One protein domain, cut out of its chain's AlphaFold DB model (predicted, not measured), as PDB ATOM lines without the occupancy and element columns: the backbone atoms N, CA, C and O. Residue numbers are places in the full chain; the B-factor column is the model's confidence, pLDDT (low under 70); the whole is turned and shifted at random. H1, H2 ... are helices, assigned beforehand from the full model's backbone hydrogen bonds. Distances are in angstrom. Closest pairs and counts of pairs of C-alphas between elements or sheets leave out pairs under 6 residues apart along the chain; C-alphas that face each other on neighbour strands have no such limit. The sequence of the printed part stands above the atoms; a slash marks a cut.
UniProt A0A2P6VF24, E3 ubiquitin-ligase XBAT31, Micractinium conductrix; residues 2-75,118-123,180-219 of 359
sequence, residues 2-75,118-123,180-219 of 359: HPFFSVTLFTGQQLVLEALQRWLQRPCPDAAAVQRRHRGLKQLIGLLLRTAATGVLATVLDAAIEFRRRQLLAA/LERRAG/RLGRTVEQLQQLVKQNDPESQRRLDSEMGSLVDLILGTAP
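What this domain is: This is residues 2 to 75, 118 to 123 and 180 to 219 of the 359 residues of the protein "E3 ubiquitin-ligase XBAT31" of Micractinium conductrix (UniProt A0A2P6VF24). Two helices, H2 and H3, form a hairpin that opens as a V from their tight link, and the last part of H6 reaches both arms from one side of the V, its own hairpin partner H5 beside it. The long helix H1 runs along the other side, packing on H3 with residues 13 to 21, while its residues 7 to 12 stick out free. The printed part has 120 residues with six named helices, H1 to H6 in chain order, and no named strand: the class is all helix. It is compact, with a radius of gyration of the C-alphas of 15.5 A, and spans 46 by 36 by 24 A.

How they stand to each other: H1, residues 3 to 25, touches H3, residues 54 to 75, with residues 13 to 21 alone; the closest C-alphas are those of Leu 17 and Val 60, 6.5 A apart. These two run the same way at a tilt of 35.0 degrees, only just steep. H1 and H2, residues 31 to 50, are near each other, with 6 pairs of C-alphas within 10 A. H2 and H3 form a helical hairpin at a shallow tilt of 31 degrees, touching at Leu 48 and Leu 57, whose C-alphas are closest at 6.2 A. H4, residues 118 to 123, touches no helix; it is close to H3 but not clearly touching, with C-alphas 55 and 118 closest at 6.7 A. H5, residues 180 to 194, and H6, residues 197 to 215, form a helical hairpin at a shallow tilt of 25 degrees, with Leu 191 and Ser 199 closest at 5.3 A between C-alphas. H6 touches H2 at a steep tilt of 56 degrees, the C-alphas of Lys 42 and Met 207 being closest at 6.4 A. H6 touches H3 with residues 214 to 215 alone; C-alphas 64 and 214 are closest at 6.2 A. H3, H5 and H6 form an up and down bundle, each running against the one before it. In the six helices every O i to N i+4 pair is within hydrogen-bond range.

Where its parts are: H1 begins at C-alpha 3 (67.172, 74.017, 50.962) and is 32.6 A long. H2 is 28.7 A long and H3 31.5 A. H5 measures 21.4 A and H6 27.1 A, ending at C-alpha 215 (102.515, 76.889, 58.063).

The domain as a whole: The two C-alphas farthest apart are those of His 2 and Pro 219, at 47.7 A. Residues 76 to 117 are not printed, with 35.6 A between C-alphas 75 and 118; residues 124 to 179 are not printed either, with 27.7 A between C-alphas 123 and 180. The links H1 to H2, H2 to H3 and H5 to H6 are tight. The mean pLDDT of the printed part is 76.7; 30 residues are under 70, among them 2 to 13.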
ATOM      1  N   HIS A   2      65.360  70.399  53.588       34.56
ATOM      2  CA  HIS A   2      64.976  71.781  53.273       34.56
ATOM      3  C   HIS A   2      66.192  72.548  52.713       34.56
ATOM      4  O   HIS A   2      67.224  72.574  53.386       34.56
ATOM      5  N   PRO A   3      66.078  73.241  51.565       48.16
ATOM      6  CA  PRO A   3      67.172  74.017  50.962       48.16
ATOM      7  C   PRO A   3      67.713  75.140  51.866       48.16
ATOM      8  O   PRO A   3      68.779  75.682  51.615       48.16
ATOM      9  N   PHE A   4      67.018  75.483  52.952       38.00
ATOM     10  CA  PHE A   4      67.493  76.462  53.930       38.00
ATOM     11  C   PHE A   4      68.598  75.935  54.857       38.00
ATOM     12  O   PHE A   4      69.442  76.721  55.276       38.00
ATOM     13  N   PHE A   5      68.630  74.632  55.167       39.59
ATOM     14  CA  PHE A   5      69.664  74.060  56.043       39.59
ATOM     15  C   PHE A   5      70.987  73.821  55.316       39.59
ATOM     16  O   PHE A   5      72.048  74.020  55.905       39.59
ATOM     17  N   SER A   6      70.937  73.469  54.028       46.44
ATOM     18  CA  SER A   6      72.139  73.431  53.196       46.44
ATOM     19  C   SER A   6      72.733  74.833  53.057       46.44
ATOM     20  O   SER A   6      73.937  74.993  53.206       46.44
ATOM     21  N   VAL A   7      71.905  75.873  52.905       48.62
ATOM     22  CA  VAL A   7      72.373  77.268  52.820       48.62
ATOM     23  C   VAL A   7      72.977  77.778  54.139       48.62
ATOM     24  O   VAL A   7      73.979  78.494  54.100       48.62
ATOM     25  N   THR A   8      72.446  77.413  55.312       46.91
ATOM     26  CA  THR A   8      73.016  77.840  56.609       46.91
ATOM     27  C   THR A   8      74.283  77.077  56.996       46.91
ATOM     28  O   THR A   8      75.233  77.693  57.478       46.91
ATOM     29  N   LEU A   9      74.362  75.769  56.727       55.81
ATOM     30  CA  LEU A   9      75.615  75.016  56.869       55.81
ATOM     31  C   LEU A   9      76.679  75.518  55.886       55.81
ATOM     32  O   LEU A   9      77.826  75.719  56.280       55.81
ATOM     33  N   PHE A  10      76.289  75.801  54.642       61.72
ATOM     34  CA  PHE A  10      77.165  76.342  53.605       61.72
ATOM     35  C   PHE A  10      77.720  77.723  53.971       61.72
ATOM     36  O   PHE A  10      78.927  77.950  53.899       61.72
ATOM     37  N   THR A  11      76.865  78.647  54.420       67.69
ATOM     38  CA  THR A  11      77.308  79.984  54.859       67.69
ATOM     39  C   THR A  11      78.176  79.908  56.112       67.69
ATOM     40  O   THR A  11      79.190  80.598  56.182       67.69
ATOM     41  N   GLY A  12      77.857  79.022  57.061       65.31
ATOM     42  CA  GLY A  12      78.696  78.772  58.234       65.31
ATOM     43  C   GLY A  12      80.092  78.257  57.869       65.31
ATOM     44  O   GLY A  12      81.089  78.808  58.331       65.31
ATOM     45  N   GLN A  13      80.181  77.250  56.997       66.50
ATOM     46  CA  GLN A  13      81.459  76.703  56.525       66.50
ATOM     47  C   GLN A  13      82.277  77.745  55.755       66.50
ATOM     48  O   GLN A  13      83.470  77.900  56.015       66.50
ATOM     49  N   GLN A  14      81.634  78.507  54.869       71.62
ATOM     50  CA  GLN A  14      82.287  79.567  54.109       71.62
ATOM     51  C   GLN A  14      82.856  80.656  55.027       71.62
ATOM     52  O   GLN A  14      83.995  81.077  54.840       71.62
ATOM     53  N   LEU A  15      82.106  81.072  56.054       68.56
ATOM     54  CA  LEU A  15      82.578  82.043  57.043       68.56
ATOM     55  C   LEU A  15      83.764  81.508  57.851       68.56
ATOM     56  O   LEU A  15      84.702  82.257  58.123       68.56
ATOM     57  N   VAL A  16      83.752  80.220  58.210       69.31
ATOM     58  CA  VAL A  16      84.880  79.572  58.898       69.31
ATOM     59  C   VAL A  16      86.116  79.543  57.999       69.31
ATOM     60  O   VAL A  16      87.196  79.923  58.453       69.31
ATOM     61  N   LEU A  17      85.967  79.162  56.728       72.69
ATOM     62  CA  LEU A  17      87.063  79.147  55.754       72.69
ATOM     63  C   LEU A  17      87.626  80.552  55.511       72.69
ATOM     64  O   LEU A  17      88.839  80.743  55.542       72.69
ATOM     65  N   GLU A  18      86.767  81.554  55.339       75.44
ATOM     66  CA  GLU A  18      87.178  82.941  55.115       75.44
ATOM     67  C   GLU A  18      87.860  83.545  56.354       75.44
ATOM     68  O   GLU A  18      88.876  84.238  56.246       75.44
ATOM     69  N   ALA A  19      87.343  83.257  57.553       69.75
ATOM     70  CA  ALA A  19      87.967  83.663  58.808       69.75
ATOM     71  C   ALA A  19      89.341  83.007  58.987       69.75
ATOM     72  O   ALA A  19      90.303  83.692  59.350       69.75
ATOM     73  N   LEU A  20      89.454  81.712  58.683       73.81
ATOM     74  CA  LEU A  20      90.713  80.975  58.729       73.81
ATOM     75  C   LEU A  20      91.721  81.535  57.723       73.81
ATOM     76  O   LEU A  20      92.870  81.782  58.079       73.81
ATOM     77  N   GLN A  21      91.288  81.810  56.493       76.50
ATOM     78  CA  GLN A  21      92.130  82.397  55.457       76.50
ATOM     79  C   GLN A  21      92.660  83.772  55.879       76.50
ATOM     80  O   GLN A  21      93.867  84.010  55.826       76.50
ATOM     81  N   ARG A  22      91.791  84.665  56.373       74.00
ATOM     82  CA  ARG A  22      92.203  85.977  56.910       74.00
ATOM     83  C   ARG A  22      93.170  85.839  58.081       74.00
ATOM     84  O   ARG A  22      94.093  86.639  58.231       74.00
ATOM     85  N   TRP A  23      92.953  84.840  58.928       78.81
ATOM     86  CA  TRP A  23      93.797  84.574  60.083       78.81
ATOM     87  C   TRP A  23      95.185  84.050  59.681       78.81
ATOM     88  O   TRP A  23      96.183  84.530  60.222       78.81
ATOM     89  N   LEU A  24      95.266  83.157  58.687       76.12
ATOM     90  CA  LEU A  24      96.522  82.660  58.110       76.12
ATOM     91  C   LEU A  24      97.306  83.770  57.396       76.12
ATOM     92  O   LEU A  24      98.526  83.846  57.533       76.12
ATOM     93  N   GLN A  25      96.607  84.666  56.695       76.81
ATOM     94  CA  GLN A  25      97.201  85.781  55.950       76.81
ATOM     95  C   GLN A  25      97.720  86.922  56.826       76.81
ATOM     96  O   GLN A  25      98.508  87.744  56.362       76.81
ATOM     97  N   ARG A  26      97.287  87.015  58.086       77.00
ATOM     98  CA  ARG A  26      97.702  88.118  58.954       77.00
ATOM     99  C   ARG A  26      99.216  88.023  59.207       77.00
ATOM    100  O   ARG A  26      99.679  86.955  59.594       77.00
ATOM    101  N   PRO A  27     100.015  89.086  59.053       77.81
ATOM    102  CA  PRO A  27     101.426  89.038  59.433       77.81
ATOM    103  C   PRO A  27     101.573  88.868  60.956       77.81
ATOM    104  O   PRO A  27     100.817  89.461  61.732       77.81
ATOM    105  N   CYS A  28     102.517  88.026  61.388       83.00
ATOM    106  CA  CYS A  28     102.903  87.875  62.796       83.00
ATOM    107  C   CYS A  28     104.202  88.653  63.046       83.00
ATOM    108  O   CYS A  28     105.213  88.292  62.450       83.00
ATOM    109  N   PRO A  29     104.205  89.680  63.914       77.38
ATOM    110  CA  PRO A  29     105.397  90.491  64.156       77.38
ATOM    111  C   PRO A  29     106.425  89.810  65.074       77.38
ATOM    112  O   PRO A  29     107.592  90.183  65.057       77.38
ATOM    113  N   ASP A  30     106.008  88.838  65.890       88.56
ATOM    114  CA  ASP A  30     106.842  88.200  66.910       88.56
ATOM    115  C   ASP A  30     106.685  86.669  66.939       88.56
ATOM    116  O   ASP A  30     105.646  86.098  66.588       88.56
ATOM    117  N   ALA A  31     107.726  85.983  67.424       81.62
ATOM    118  CA  ALA A  31     107.726  84.528  67.596       81.62
ATOM    119  C   ALA A  31     106.610  84.053  68.546       81.62
ATOM    120  O   ALA A  31     106.033  82.980  68.356       81.62
ATOM    121  N   ALA A  32     106.243  84.871  69.539       84.88
ATOM    122  CA  ALA A  32     105.143  84.560  70.442       84.88
ATOM    123  C   ALA A  32     103.776  84.587  69.731       84.88
ATOM    124  O   ALA A  32     102.939  83.728  70.018       84.88
ATOM    125  N   ALA A  33     103.520  85.498  68.776       78.88
ATOM    126  CA  ALA A  33     102.302  85.428  67.961       78.88
ATOM    127  C   ALA A  33     102.299  84.214  67.034       78.88
ATOM    128  O   ALA A  33     101.237  83.621  66.862       78.88
ATOM    129  N   VAL A  34     103.451  83.806  66.491       82.12
ATOM    130  CA  VAL A  34     103.555  82.565  65.703       82.12
ATOM    131  C   VAL A  34     103.197  81.349  66.559       82.12
ATOM    132  O   VAL A  34     102.375  80.536  66.148       82.12
ATOM    133  N   GLN A  35     103.700  81.257  67.794       84.25
ATOM    134  CA  GLN A  35     103.332  80.167  68.706       84.25
ATOM    135  C   GLN A  35     101.852  80.197  69.109       84.25
ATOM    136  O   GLN A  35     101.197  79.152  69.134       84.25
ATOM    137  N   ARG A  36     101.291  81.379  69.410       83.94
ATOM    138  CA  ARG A  36      99.849  81.528  69.688       83.94
ATOM    139  C   ARG A  36      99.011  81.100  68.487       83.94
ATOM    140  O   ARG A  36      98.019  80.397  68.664       83.94
ATOM    141  N   ARG A  37      99.440  81.476  67.280       83.56
ATOM    142  CA  ARG A  37      98.831  81.048  66.021       83.56
ATOM    143  C   ARG A  37      98.856  79.527  65.922       83.56
ATOM    144  O   ARG A  37      97.804  78.909  65.858       83.56
ATOM    145  N   HIS A  38     100.030  78.922  66.041       85.19
ATOM    146  CA  HIS A  38     100.205  77.474  65.992       85.19
ATOM    147  C   HIS A  38      99.275  76.734  66.972       85.19
ATOM    148  O   HIS A  38      98.576  75.799  66.584       85.19
ATOM    149  N   ARG A  39      99.190  77.186  68.233       86.69
ATOM    150  CA  ARG A  39      98.273  76.605  69.233       86.69
ATOM    151  C   ARG A  39      96.802  76.746  68.833       86.69
ATOM    152  O   ARG A  39      96.057  75.783  68.982       86.69
ATOM    153  N   GLY A  40      96.400  77.905  68.310       84.88
ATOM    154  CA  GLY A  40      95.033  78.143  67.842       84.88
ATOM    155  C   GLY A  40      94.638  77.239  66.670       84.88
ATOM    156  O   GLY A  40      93.581  76.615  66.720       84.88
ATOM    157  N   LEU A  41      95.506  77.095  65.659       84.50
ATOM    158  CA  LEU A  41      95.245  76.193  64.528       84.50
ATOM    159  C   LEU A  41      95.183  74.737  64.983       84.50
ATOM    160  O   LEU A  41      94.278  74.009  64.582       84.50
ATOM    161  N   LYS A  42      96.093  74.331  65.877       86.88
ATOM    162  CA  LYS A  42      96.079  72.994  66.472       86.88
ATOM    163  C   LYS A  42      94.746  72.716  67.176       86.88
ATOM    164  O   LYS A  42      94.129  71.689  66.921       86.88
ATOM    165  N   GLN A  43      94.270  73.629  68.023       85.94
ATOM    166  CA  GLN A  43      92.985  73.473  68.716       85.94
ATOM    167  C   GLN A  43      91.805  73.376  67.741       85.94
ATOM    168  O   GLN A  43      90.935  72.528  67.929       85.94
ATOM    169  N   LEU A  44      91.797  74.193  66.684       82.12
ATOM    170  CA  LEU A  44      90.749  74.164  65.665       82.12
ATOM    171  C   LEU A  44      90.730  72.843  64.886       82.12
ATOM    172  O   LEU A  44      89.670  72.244  64.740       82.12
ATOM    173  N   ILE A  45      91.888  72.360  64.427       82.31
ATOM    174  CA  ILE A  45      91.994  71.065  63.735       82.31
ATOM    175  C   ILE A  45      91.530  69.934  64.657       82.31
ATOM    176  O   ILE A  45      90.772  69.066  64.232       82.31
ATOM    177  N   GLY A  46      91.922  69.971  65.934       84.00
ATOM    178  CA  GLY A  46      91.490  68.984  66.925       84.00
ATOM    179  C   GLY A  46      89.980  68.992  67.144       84.00
ATOM    180  O   GLY A  46      89.371  67.931  67.257       84.00
ATOM    181  N   LEU A  47      89.366  70.179  67.157       83.06
ATOM    182  CA  LEU A  47      87.916  70.323  67.218       83.06
ATOM    183  C   LEU A  47      87.255  69.717  65.972       83.06
ATOM    184  O   LEU A  47      86.387  68.864  66.120       83.06
ATOM    185  N   LEU A  48      87.711  70.086  64.767       81.00
ATOM    186  CA  LEU A  48      87.163  69.594  63.495       81.00
ATOM    187  C   LEU A  48      87.262  68.068  63.357       81.00
ATOM    188  O   LEU A  48      86.319  67.426  62.891       81.00
ATOM    189  N   LEU A  49      88.380  67.483  63.798       81.44
ATOM    190  CA  LEU A  49      88.586  66.034  63.827       81.44
ATOM    191  C   LEU A  49      87.592  65.329  64.757       81.44
ATOM    192  O   LEU A  49      87.068  64.273  64.409       81.44
ATOM    193  N   ARG A  50      87.314  65.907  65.932       81.94
ATOM    194  CA  ARG A  50      86.399  65.322  66.924       81.94
ATOM    195  C   ARG A  50      84.928  65.487  66.556       81.94
ATOM    196  O   ARG A  50      84.126  64.631  66.906       81.94
ATOM    197  N   THR A  51      84.559  66.552  65.848       77.50
ATOM    198  CA  THR A  51      83.159  66.830  65.489       77.50
ATOM    199  C   THR A  51      82.685  66.093  64.233       77.50
ATOM    200  O   THR A  51      81.669  66.483  63.664       77.50
ATOM    201  N   ALA A  52      83.418  65.077  63.757       63.94
ATOM    202  CA  ALA A  52      83.158  64.371  62.493       63.94
ATOM    203  C   ALA A  52      83.013  65.307  61.270       63.94
ATOM    204  O   ALA A  52      82.533  64.899  60.215       63.94
ATOM    205  N   ALA A  53      83.492  66.552  61.374       70.75
ATOM    206  CA  ALA A  53      83.483  67.542  60.304       70.75
ATOM    207  C   ALA A  53      84.700  67.336  59.388       70.75
ATOM    208  O   ALA A  53      85.411  68.275  59.029       70.75
ATOM    209  N   THR A  54      84.966  66.078  59.033       65.12
ATOM    210  CA  THR A  54      86.138  65.653  58.259       65.12
ATOM    211  C   THR A  54      86.133  66.257  56.858       65.12
ATOM    212  O   THR A  54      87.191  66.613  56.348       65.12
ATOM    213  N   GLY A  55      84.946  66.480  56.286       66.50
ATOM    214  CA  GLY A  55      84.771  67.227  55.043       66.50
ATOM    215  C   GLY A  55      85.245  68.678  55.132       66.50
ATOM    216  O   GLY A  55      85.993  69.144  54.277       66.50
ATOM    217  N   VAL A  56      84.897  69.377  56.217       70.75
ATOM    218  CA  VAL A  56      85.374  70.750  56.460       70.75
ATOM    219  C   VAL A  56      86.884  70.749  56.661       70.75
ATOM    220  O   VAL A  56      87.577  71.589  56.095       70.75
ATOM    221  N   LEU A  57      87.419  69.775  57.400       70.94
ATOM    222  CA  LEU A  57      88.861  69.643  57.582       70.94
ATOM    223  C   LEU A  57      89.596  69.454  56.247       70.94
ATOM    224  O   LEU A  57      90.586  70.140  56.023       70.94
ATOM    225  N   ALA A  58      89.107  68.593  55.351       68.94
ATOM    226  CA  ALA A  58      89.704  68.410  54.027       68.94
ATOM    227  C   ALA A  58      89.737  69.730  53.238       68.94
ATOM    228  O   ALA A  58      90.799  70.150  52.788       68.94
ATOM    229  N   THR A  59      88.613  70.458  53.187       70.81
ATOM    230  CA  THR A  59      88.559  71.764  52.499       70.81
ATOM    231  C   THR A  59      89.480  72.817  53.124       70.81
ATOM    232  O   THR A  59      90.098  73.603  52.409       70.81
ATOM    233  N   VAL A  60      89.610  72.822  54.455       71.75
ATOM    234  CA  VAL A  60      90.537  73.695  55.188       71.75
ATOM    235  C   VAL A  60      91.983  73.380  54.810       71.75
ATOM    236  O   VAL A  60      92.767  74.302  54.582       71.75
ATOM    237  N   LEU A  61      92.341  72.098  54.741       72.06
ATOM    238  CA  LEU A  61      93.696  71.671  54.409       72.06
ATOM    239  C   LEU A  61      94.042  71.973  52.948       72.06
ATOM    240  O   LEU A  61      95.110  72.528  52.699       72.06
ATOM    241  N   ASP A  62      93.126  71.722  52.013       72.19
ATOM    242  CA  ASP A  62      93.303  72.080  50.599       72.19
ATOM    243  C   ASP A  62      93.505  73.588  50.423       72.19
ATOM    244  O   ASP A  62      94.435  74.029  49.743       72.19
ATOM    245  N   ALA A  63      92.681  74.402  51.092       71.19
ATOM    246  CA  ALA A  63      92.820  75.856  51.065       71.19
ATOM    247  C   ALA A  63      94.169  76.317  51.640       71.19
ATOM    248  O   ALA A  63      94.771  77.270  51.138       71.19
ATOM    249  N   ALA A  64      94.662  75.644  52.681       67.19
ATOM    250  CA  ALA A  64      95.931  75.976  53.308       67.19
ATOM    251  C   ALA A  64      97.140  75.564  52.444       67.19
ATOM    252  O   ALA A  64      98.093  76.341  52.329       67.19
ATOM    253  N   ILE A  65      97.083  74.404  51.778       64.88
ATOM    254  CA  ILE A  65      98.087  73.969  50.791       64.88
ATOM    255  C   ILE A  65      98.156  74.964  49.633       64.88
ATOM    256  O   ILE A  65      99.239  75.439  49.287       64.88
ATOM    257  N   GLU A  66      97.008  75.322  49.061       74.44
ATOM    258  CA  GLU A  66      96.919  76.266  47.946       74.44
ATOM    259  C   GLU A  66      97.440  77.658  48.344       74.44
ATOM    260  O   GLU A  66      98.166  78.310  47.591       74.44
ATOM    261  N   PHE A  67      97.146  78.113  49.565       70.69
ATOM    262  CA  PHE A  67      97.718  79.349  50.090       70.69
ATOM    263  C   PHE A  67      99.249  79.282  50.186       70.69
ATOM    264  O   PHE A  67      99.938  80.210  49.751       70.69
ATOM    265  N   ARG A  68      99.797  78.177  50.708       69.00
ATOM    266  CA  ARG A  68     101.247  77.984  50.811       69.00
ATOM    267  C   ARG A  68     101.912  77.936  49.438       69.00
ATOM    268  O   ARG A  68     102.963  78.547  49.258       69.00
ATOM    269  N   ARG A  69     101.283  77.286  48.455       72.69
ATOM    270  CA  ARG A  69     101.730  77.281  47.054       72.69
ATOM    271  C   ARG A  69     101.884  78.702  46.519       72.69
ATOM    272  O   ARG A  69     102.929  79.033  45.969       72.69
ATOM    273  N   ARG A  70     100.883  79.563  46.727       71.69
ATOM    274  CA  ARG A  70     100.937  80.966  46.281       71.69
ATOM    275  C   ARG A  70     102.055  81.753  46.946       71.69
ATOM    276  O   ARG A  70     102.694  82.550  46.272       71.69
ATOM    277  N   GLN A  71     102.313  81.520  48.234       67.94
ATOM    278  CA  GLN A  71     103.446  82.153  48.913       67.94
ATOM    279  C   GLN A  71     104.789  81.730  48.313       67.94
ATOM    280  O   GLN A  71     105.648  82.580  48.113       67.94
ATOM    281  N   LEU A  72     104.966  80.441  48.009       67.62
ATOM    282  CA  LEU A  72     106.201  79.938  47.401       67.62
ATOM    283  C   LEU A  72     106.400  80.475  45.978       67.62
ATOM    284  O   LEU A  72     107.506  80.875  45.636       67.62
ATOM    285  N   LEU A  73     105.332  80.539  45.175       71.81
ATOM    286  CA  LEU A  73     105.385  81.129  43.834       71.81
ATOM    287  C   LEU A  73     105.680  82.635  43.874       71.81
ATOM    288  O   LEU A  73     106.435  83.122  43.041       71.81
ATOM    289  N   ALA A  74     105.115  83.364  44.843       70.06
ATOM    290  CA  ALA A  74     105.415  84.780  45.036       70.06
ATOM    291  C   ALA A  74     106.883  84.997  45.437       70.06
ATOM    292  O   ALA A  74     107.538  85.851  44.858       70.06
ATOM    293  N   ALA A  75     107.413  84.182  46.355       68.12
ATOM    294  CA  ALA A  75     108.820  84.247  46.750       68.12
ATOM    295  C   ALA A  75     109.770  83.924  45.582       68.12
ATOM    296  O   ALA A  75     110.747  84.631  45.386       68.12
ATOM    297  N   LEU A 118      79.949  64.426  50.396       48.47
ATOM    298  CA  LEU A 118      79.685  64.346  51.838       48.47
ATOM    299  C   LEU A 118      78.217  64.016  52.127       48.47
ATOM    300  O   LEU A 118      77.943  63.199  53.007       48.47
ATOM    301  N   GLU A 119      77.285  64.610  51.381       55.34
ATOM    302  CA  GLU A 119      75.854  64.314  51.488       55.34
ATOM    303  C   GLU A 119      75.546  62.874  51.058       55.34
ATOM    304  O   GLU A 119      74.815  62.163  51.754       55.34
ATOM    305  N   ARG A 120      76.175  62.401  49.974       77.06
ATOM    306  CA  ARG A 120      76.084  61.008  49.514       77.06
ATOM    307  C   ARG A 120      76.508  60.027  50.610       77.06
ATOM    308  O   ARG A 120      75.768  59.093  50.915       77.06
ATOM    309  N   ARG A 121      77.654  60.272  51.256       59.59
ATOM    310  CA  ARG A 121      78.157  59.440  52.366       59.59
ATOM    311  C   ARG A 121      77.273  59.519  53.606       59.59
ATOM    312  O   ARG A 121      77.038  58.504  54.249       59.59
ATOM    313  N   ALA A 122      76.749  60.696  53.950       52.53
ATOM    314  CA  ALA A 122      75.829  60.838  55.080       52.53
ATOM    315  C   ALA A 122      74.552  59.992  54.898       52.53
ATOM    316  O   ALA A 122      74.058  59.412  55.870       52.53
ATOM    317  N   GLY A 123      74.068  59.865  53.657       62.69
ATOM    318  CA  GLY A 123      72.980  58.958  53.291       62.69
ATOM    319  C   GLY A 123      73.324  57.479  53.490       62.69
ATOM    320  O   GLY A 123      72.515  56.737  54.045       62.69
ATOM    321  N   ARG A 180      99.855  62.171  50.507       84.25
ATOM    322  CA  ARG A 180     100.465  62.177  51.843       84.25
ATOM    323  C   ARG A 180      99.535  62.821  52.868       84.25
ATOM    324  O   ARG A 180      99.343  62.252  53.937       84.25
ATOM    325  N   LEU A 181      98.939  63.962  52.527       79.19
ATOM    326  CA  LEU A 181      98.001  64.659  53.398       79.19
ATOM    327  C   LEU A 181      96.749  63.809  53.669       79.19
ATOM    328  O   LEU A 181      96.347  63.685  54.824       79.19
ATOM    329  N   GLY A 182      96.187  63.168  52.640       81.31
ATOM    330  CA  GLY A 182      95.057  62.244  52.781       81.31
ATOM    331  C   GLY A 182      95.347  61.127  53.786       81.31
ATOM    332  O   GLY A 182      94.589  60.943  54.740       81.31
ATOM    333  N   ARG A 183      96.508  60.466  53.663       88.12
ATOM    334  CA  ARG A 183      96.951  59.430  54.615       88.12
ATOM    335  C   ARG A 183      97.120  59.970  56.035       88.12
ATOM    336  O   ARG A 183      96.723  59.305  56.988       88.12
ATOM    337  N   THR A 184      97.683  61.168  56.197       85.88
ATOM    338  CA  THR A 184      97.821  61.800  57.519       85.88
ATOM    339  C   THR A 184      96.455  62.065  58.150       85.88
ATOM    340  O   THR A 184      96.266  61.793  59.332       85.88
ATOM    341  N   VAL A 185      95.475  62.547  57.383       82.06
ATOM    342  CA  VAL A 185      94.112  62.778  57.888       82.06
ATOM    343  C   VAL A 185      93.442  61.466  58.298       82.06
ATOM    344  O   VAL A 185      92.844  61.404  59.372       82.06
ATOM    345  N   GLU A 186      93.572  60.407  57.499       86.81
ATOM    346  CA  GLU A 186      93.063  59.072  57.841       86.81
ATOM    347  C   GLU A 186      93.714  58.522  59.119       86.81
ATOM    348  O   GLU A 186      93.020  58.026  60.010       86.81
ATOM    349  N   GLN A 187      95.034  58.679  59.262       91.75
ATOM    350  CA  GLN A 187      95.768  58.288  60.466       91.75
ATOM    351  C   GLN A 187      95.278  59.057  61.701       91.75
ATOM    352  O   GLN A 187      95.035  58.455  62.747       91.75
ATOM    353  N   LEU A 188      95.076  60.374  61.587       88.25
ATOM    354  CA  LEU A 188      94.525  61.201  62.664       88.25
ATOM    355  C   LEU A 188      93.112  60.750  63.051       88.25
ATOM    356  O   LEU A 188      92.808  60.637  64.237       88.25
ATOM    357  N   GLN A 189      92.256  60.438  62.075       86.12
ATOM    358  CA  GLN A 189      90.918  59.905  62.344       86.12
ATOM    359  C   GLN A 189      90.976  58.564  63.078       86.12
ATOM    360  O   GLN A 189      90.197  58.337  64.004       86.12
ATOM    361  N   GLN A 190      91.905  57.683  62.703       92.81
ATOM    362  CA  GLN A 190      92.084  56.400  63.375       92.81
ATOM    363  C   GLN A 190      92.533  56.580  64.831       92.81
ATOM    364  O   GLN A 190      91.998  55.915  65.718       92.81
ATOM    365  N   LEU A 191      93.440  57.526  65.096       92.06
ATOM    366  CA  LEU A 191      93.874  57.873  66.452       92.06
ATOM    367  C   LEU A 191      92.727  58.452  67.297       92.06
ATOM    368  O   LEU A 191      92.590  58.106  68.468       92.06
ATOM    369  N   VAL A 192      91.859  59.286  66.706       90.31
ATOM    370  CA  VAL A 192      90.656  59.798  67.391       90.31
ATOM    371  C   VAL A 192      89.697  58.661  67.753       90.31
ATOM    372  O   VAL A 192      89.149  58.663  68.853       90.31
ATOM    373  N   LYS A 193      89.512  57.677  66.863       90.62
ATOM    374  CA  LYS A 193      88.634  56.520  67.112       90.62
ATOM    375  C   LYS A 193      89.125  55.629  68.257       90.62
ATOM    376  O   LYS A 193      88.298  55.049  68.949       90.62
ATOM    377  N   GLN A 194      90.440  55.510  68.451       94.75
ATOM    378  CA  GLN A 194      91.032  54.671  69.502       94.75
ATOM    379  C   GLN A 194      90.785  55.227  70.914       94.75
ATOM    380  O   GLN A 194      90.554  54.452  71.838       94.75
ATOM    381  N   ASN A 195      90.765  56.557  71.068       92.31
ATOM    382  CA  ASN A 195      90.391  57.275  72.297       92.31
ATOM    383  C   ASN A 195      91.120  56.828  73.591       92.31
ATOM    384  O   ASN A 195      90.621  57.023  74.700       92.31
ATOM    385  N   ASP A 196      92.309  56.241  73.475       96.38
ATOM    386  CA  ASP A 196      93.173  55.904  74.606       96.38
ATOM    387  C   ASP A 196      94.217  57.023  74.854       96.38
ATOM    388  O   ASP A 196      94.495  57.846  73.970       96.38
ATOM    389  N   PRO A 197      94.807  57.114  76.064       94.69
ATOM    390  CA  PRO A 197      95.715  58.208  76.407       94.69
ATOM    391  C   PRO A 197      97.033  58.193  75.621       94.69
ATOM    392  O   PRO A 197      97.693  59.230  75.544       94.69
ATOM    393  N   GLU A 198      97.449  57.056  75.059       95.75
ATOM    394  CA  GLU A 198      98.633  56.986  74.204       95.75
ATOM    395  C   GLU A 198      98.309  57.517  72.802       95.75
ATOM    396  O   GLU A 198      99.033  58.374  72.284       95.75
ATOM    397  N   SER A 199      97.174  57.110  72.234       93.12
ATOM    398  CA  SER A 199      96.662  57.623  70.961       93.12
ATOM    399  C   SER A 199      96.395  59.119  71.004       93.12
ATOM    400  O   SER A 199      96.692  59.808  70.033       93.12
ATOM    401  N   GLN A 200      95.953  59.665  72.141       91.69
ATOM    402  CA  GLN A 200      95.806  61.113  72.309       91.69
ATOM    403  C   GLN A 200      97.158  61.849  72.240       91.69
ATOM    404  O   GLN A 200      97.240  62.905  71.616       91.69
ATOM    405  N   ARG A 201      98.243  61.294  72.805       94.25
ATOM    406  CA  ARG A 201      99.592  61.889  72.679       94.25
ATOM    407  C   ARG A 201     100.115  61.811  71.249       94.25
ATOM    408  O   ARG A 201     100.706  62.774  70.763       94.25
ATOM    409  N   ARG A 202      99.889  60.678  70.576       95.19
ATOM    410  CA  ARG A 202     100.246  60.495  69.161       95.19
ATOM    411  C   ARG A 202      99.471  61.472  68.281       95.19
ATOM    412  O   ARG A 202     100.082  62.158  67.474       95.19
ATOM    413  N   LEU A 203      98.167  61.616  68.512       92.00
ATOM    414  CA  LEU A 203      97.308  62.586  67.837       92.00
ATOM    415  C   LEU A 203      97.851  64.005  68.012       92.00
ATOM    416  O   LEU A 203      97.997  64.739  67.041       92.00
ATOM    417  N   ASP A 204      98.206  64.380  69.241       91.19
ATOM    418  CA  ASP A 204      98.775  65.690  69.540       91.19
ATOM    419  C   ASP A 204     100.118  65.945  68.836       91.19
ATOM    420  O   ASP A 204     100.388  67.090  68.457       91.19
ATOM    421  N   SER A 205     100.948  64.914  68.667       93.62
ATOM    422  CA  SER A 205     102.218  64.987  67.936       93.62
ATOM    423  C   SER A 205     101.993  65.128  66.427       93.62
ATOM    424  O   SER A 205     102.529  66.044  65.805       93.62
ATOM    425  N   GLU A 206     101.152  64.269  65.848       92.94
ATOM    426  CA  GLU A 206     100.827  64.267  64.417       92.94
ATOM    427  C   GLU A 206     100.106  65.554  63.995       92.94
ATOM    428  O   GLU A 206     100.425  66.147  62.967       92.94
ATOM    429  N   MET A 207      99.193  66.065  64.826       89.88
ATOM    430  CA  MET A 207      98.566  67.368  64.594       89.88
ATOM    431  C   MET A 207      99.578  68.513  64.627       89.88
ATOM    432  O   MET A 207      99.416  69.477  63.886       89.88
ATOM    433  N   GLY A 208     100.604  68.437  65.482       89.56
ATOM    434  CA  GLY A 208     101.697  69.413  65.483       89.56
ATOM    435  C   GLY A 208     102.455  69.398  64.156       89.56
ATOM    436  O   GLY A 208     102.555  70.431  63.505       89.56
ATOM    437  N   SER A 209     102.865  68.207  63.713       90.31
ATOM    438  CA  SER A 209     103.538  67.995  62.424       90.31
ATOM    439  C   SER A 209     102.711  68.509  61.236       90.31
ATOM    440  O   SER A 209     103.228  69.199  60.359       90.31
ATOM    441  N   LEU A 210     101.398  68.247  61.234       87.00
ATOM    442  CA  LEU A 210     100.482  68.739  60.204       87.00
ATOM    443  C   LEU A 210     100.398  70.273  60.192       87.00
ATOM    444  O   LEU A 210     100.427  70.883  59.126       87.00
ATOM    445  N   VAL A 211     100.310  70.908  61.363       86.62
ATOM    446  CA  VAL A 211     100.296  72.375  61.467       86.62
ATOM    447  C   VAL A 211     101.615  72.968  60.979       86.62
ATOM    448  O   VAL A 211     101.593  73.948  60.234       86.62
ATOM    449  N   ASP A 212     102.745  72.362  61.338       86.44
ATOM    450  CA  ASP A 212     104.061  72.801  60.878       86.44
ATOM    451  C   ASP A 212     104.215  72.680  59.358       86.44
ATOM    452  O   ASP A 212     104.768  73.573  58.709       86.44
ATOM    453  N   LEU A 213     103.671  71.613  58.768       83.62
ATOM    454  CA  LEU A 213     103.617  71.433  57.321       83.62
ATOM    455  C   LEU A 213     102.776  72.529  56.648       83.62
ATOM    456  O   LEU A 213     103.220  73.131  55.672       83.62
ATOM    457  N   ILE A 214     101.588  72.824  57.188       81.81
ATOM    458  CA  ILE A 214     100.667  73.845  56.660       81.81
ATOM    459  C   ILE A 214     101.281  75.245  56.724       81.81
ATOM    460  O   ILE A 214     101.205  76.017  55.768       81.81
ATOM    461  N   LEU A 215     101.883  75.588  57.862       81.75
ATOM    462  CA  LEU A 215     102.515  76.889  58.063       81.75
ATOM    463  C   LEU A 215     103.874  76.985  57.356       81.75
ATOM    464  O   LEU A 215     104.438  78.075  57.263       81.75
ATOM    465  N   GLY A 216     104.399  75.862  56.855       81.56
ATOM    466  CA  GLY A 216     105.742  75.768  56.299       81.56
ATOM    467  C   GLY A 216     106.829  76.095  57.322       81.56
ATOM    468  O   GLY A 216     107.888  76.589  56.945       81.56
ATOM    469  N   THR A 217     106.539  75.860  58.604       81.50
ATOM    470  CA  THR A 217     107.490  75.928  59.719       81.50
ATOM    471  C   THR A 217     108.166  74.588  59.970       81.50
ATOM    472  O   THR A 217     109.072  74.516  60.800       81.50
ATOM    473  N   ALA A 218     107.760  73.540  59.242       78.56
ATOM    474  CA  ALA A 218     108.425  72.251  59.266       78.56
ATOM    475  C   ALA A 218     109.927  72.438  58.982       78.56
ATOM    476  O   ALA A 218     110.284  73.061  57.975       78.56
ATOM    477  N   PRO A 219     110.813  71.921  59.852       73.00
ATOM    478  CA  PRO A 219     112.239  71.961  59.579       73.00
ATOM    479  C   PRO A 219     112.499  71.241  58.248       73.00
ATOM    480  O   PRO A 219     111.869  70.208  57.988       73.00
TER     481      PRO A 219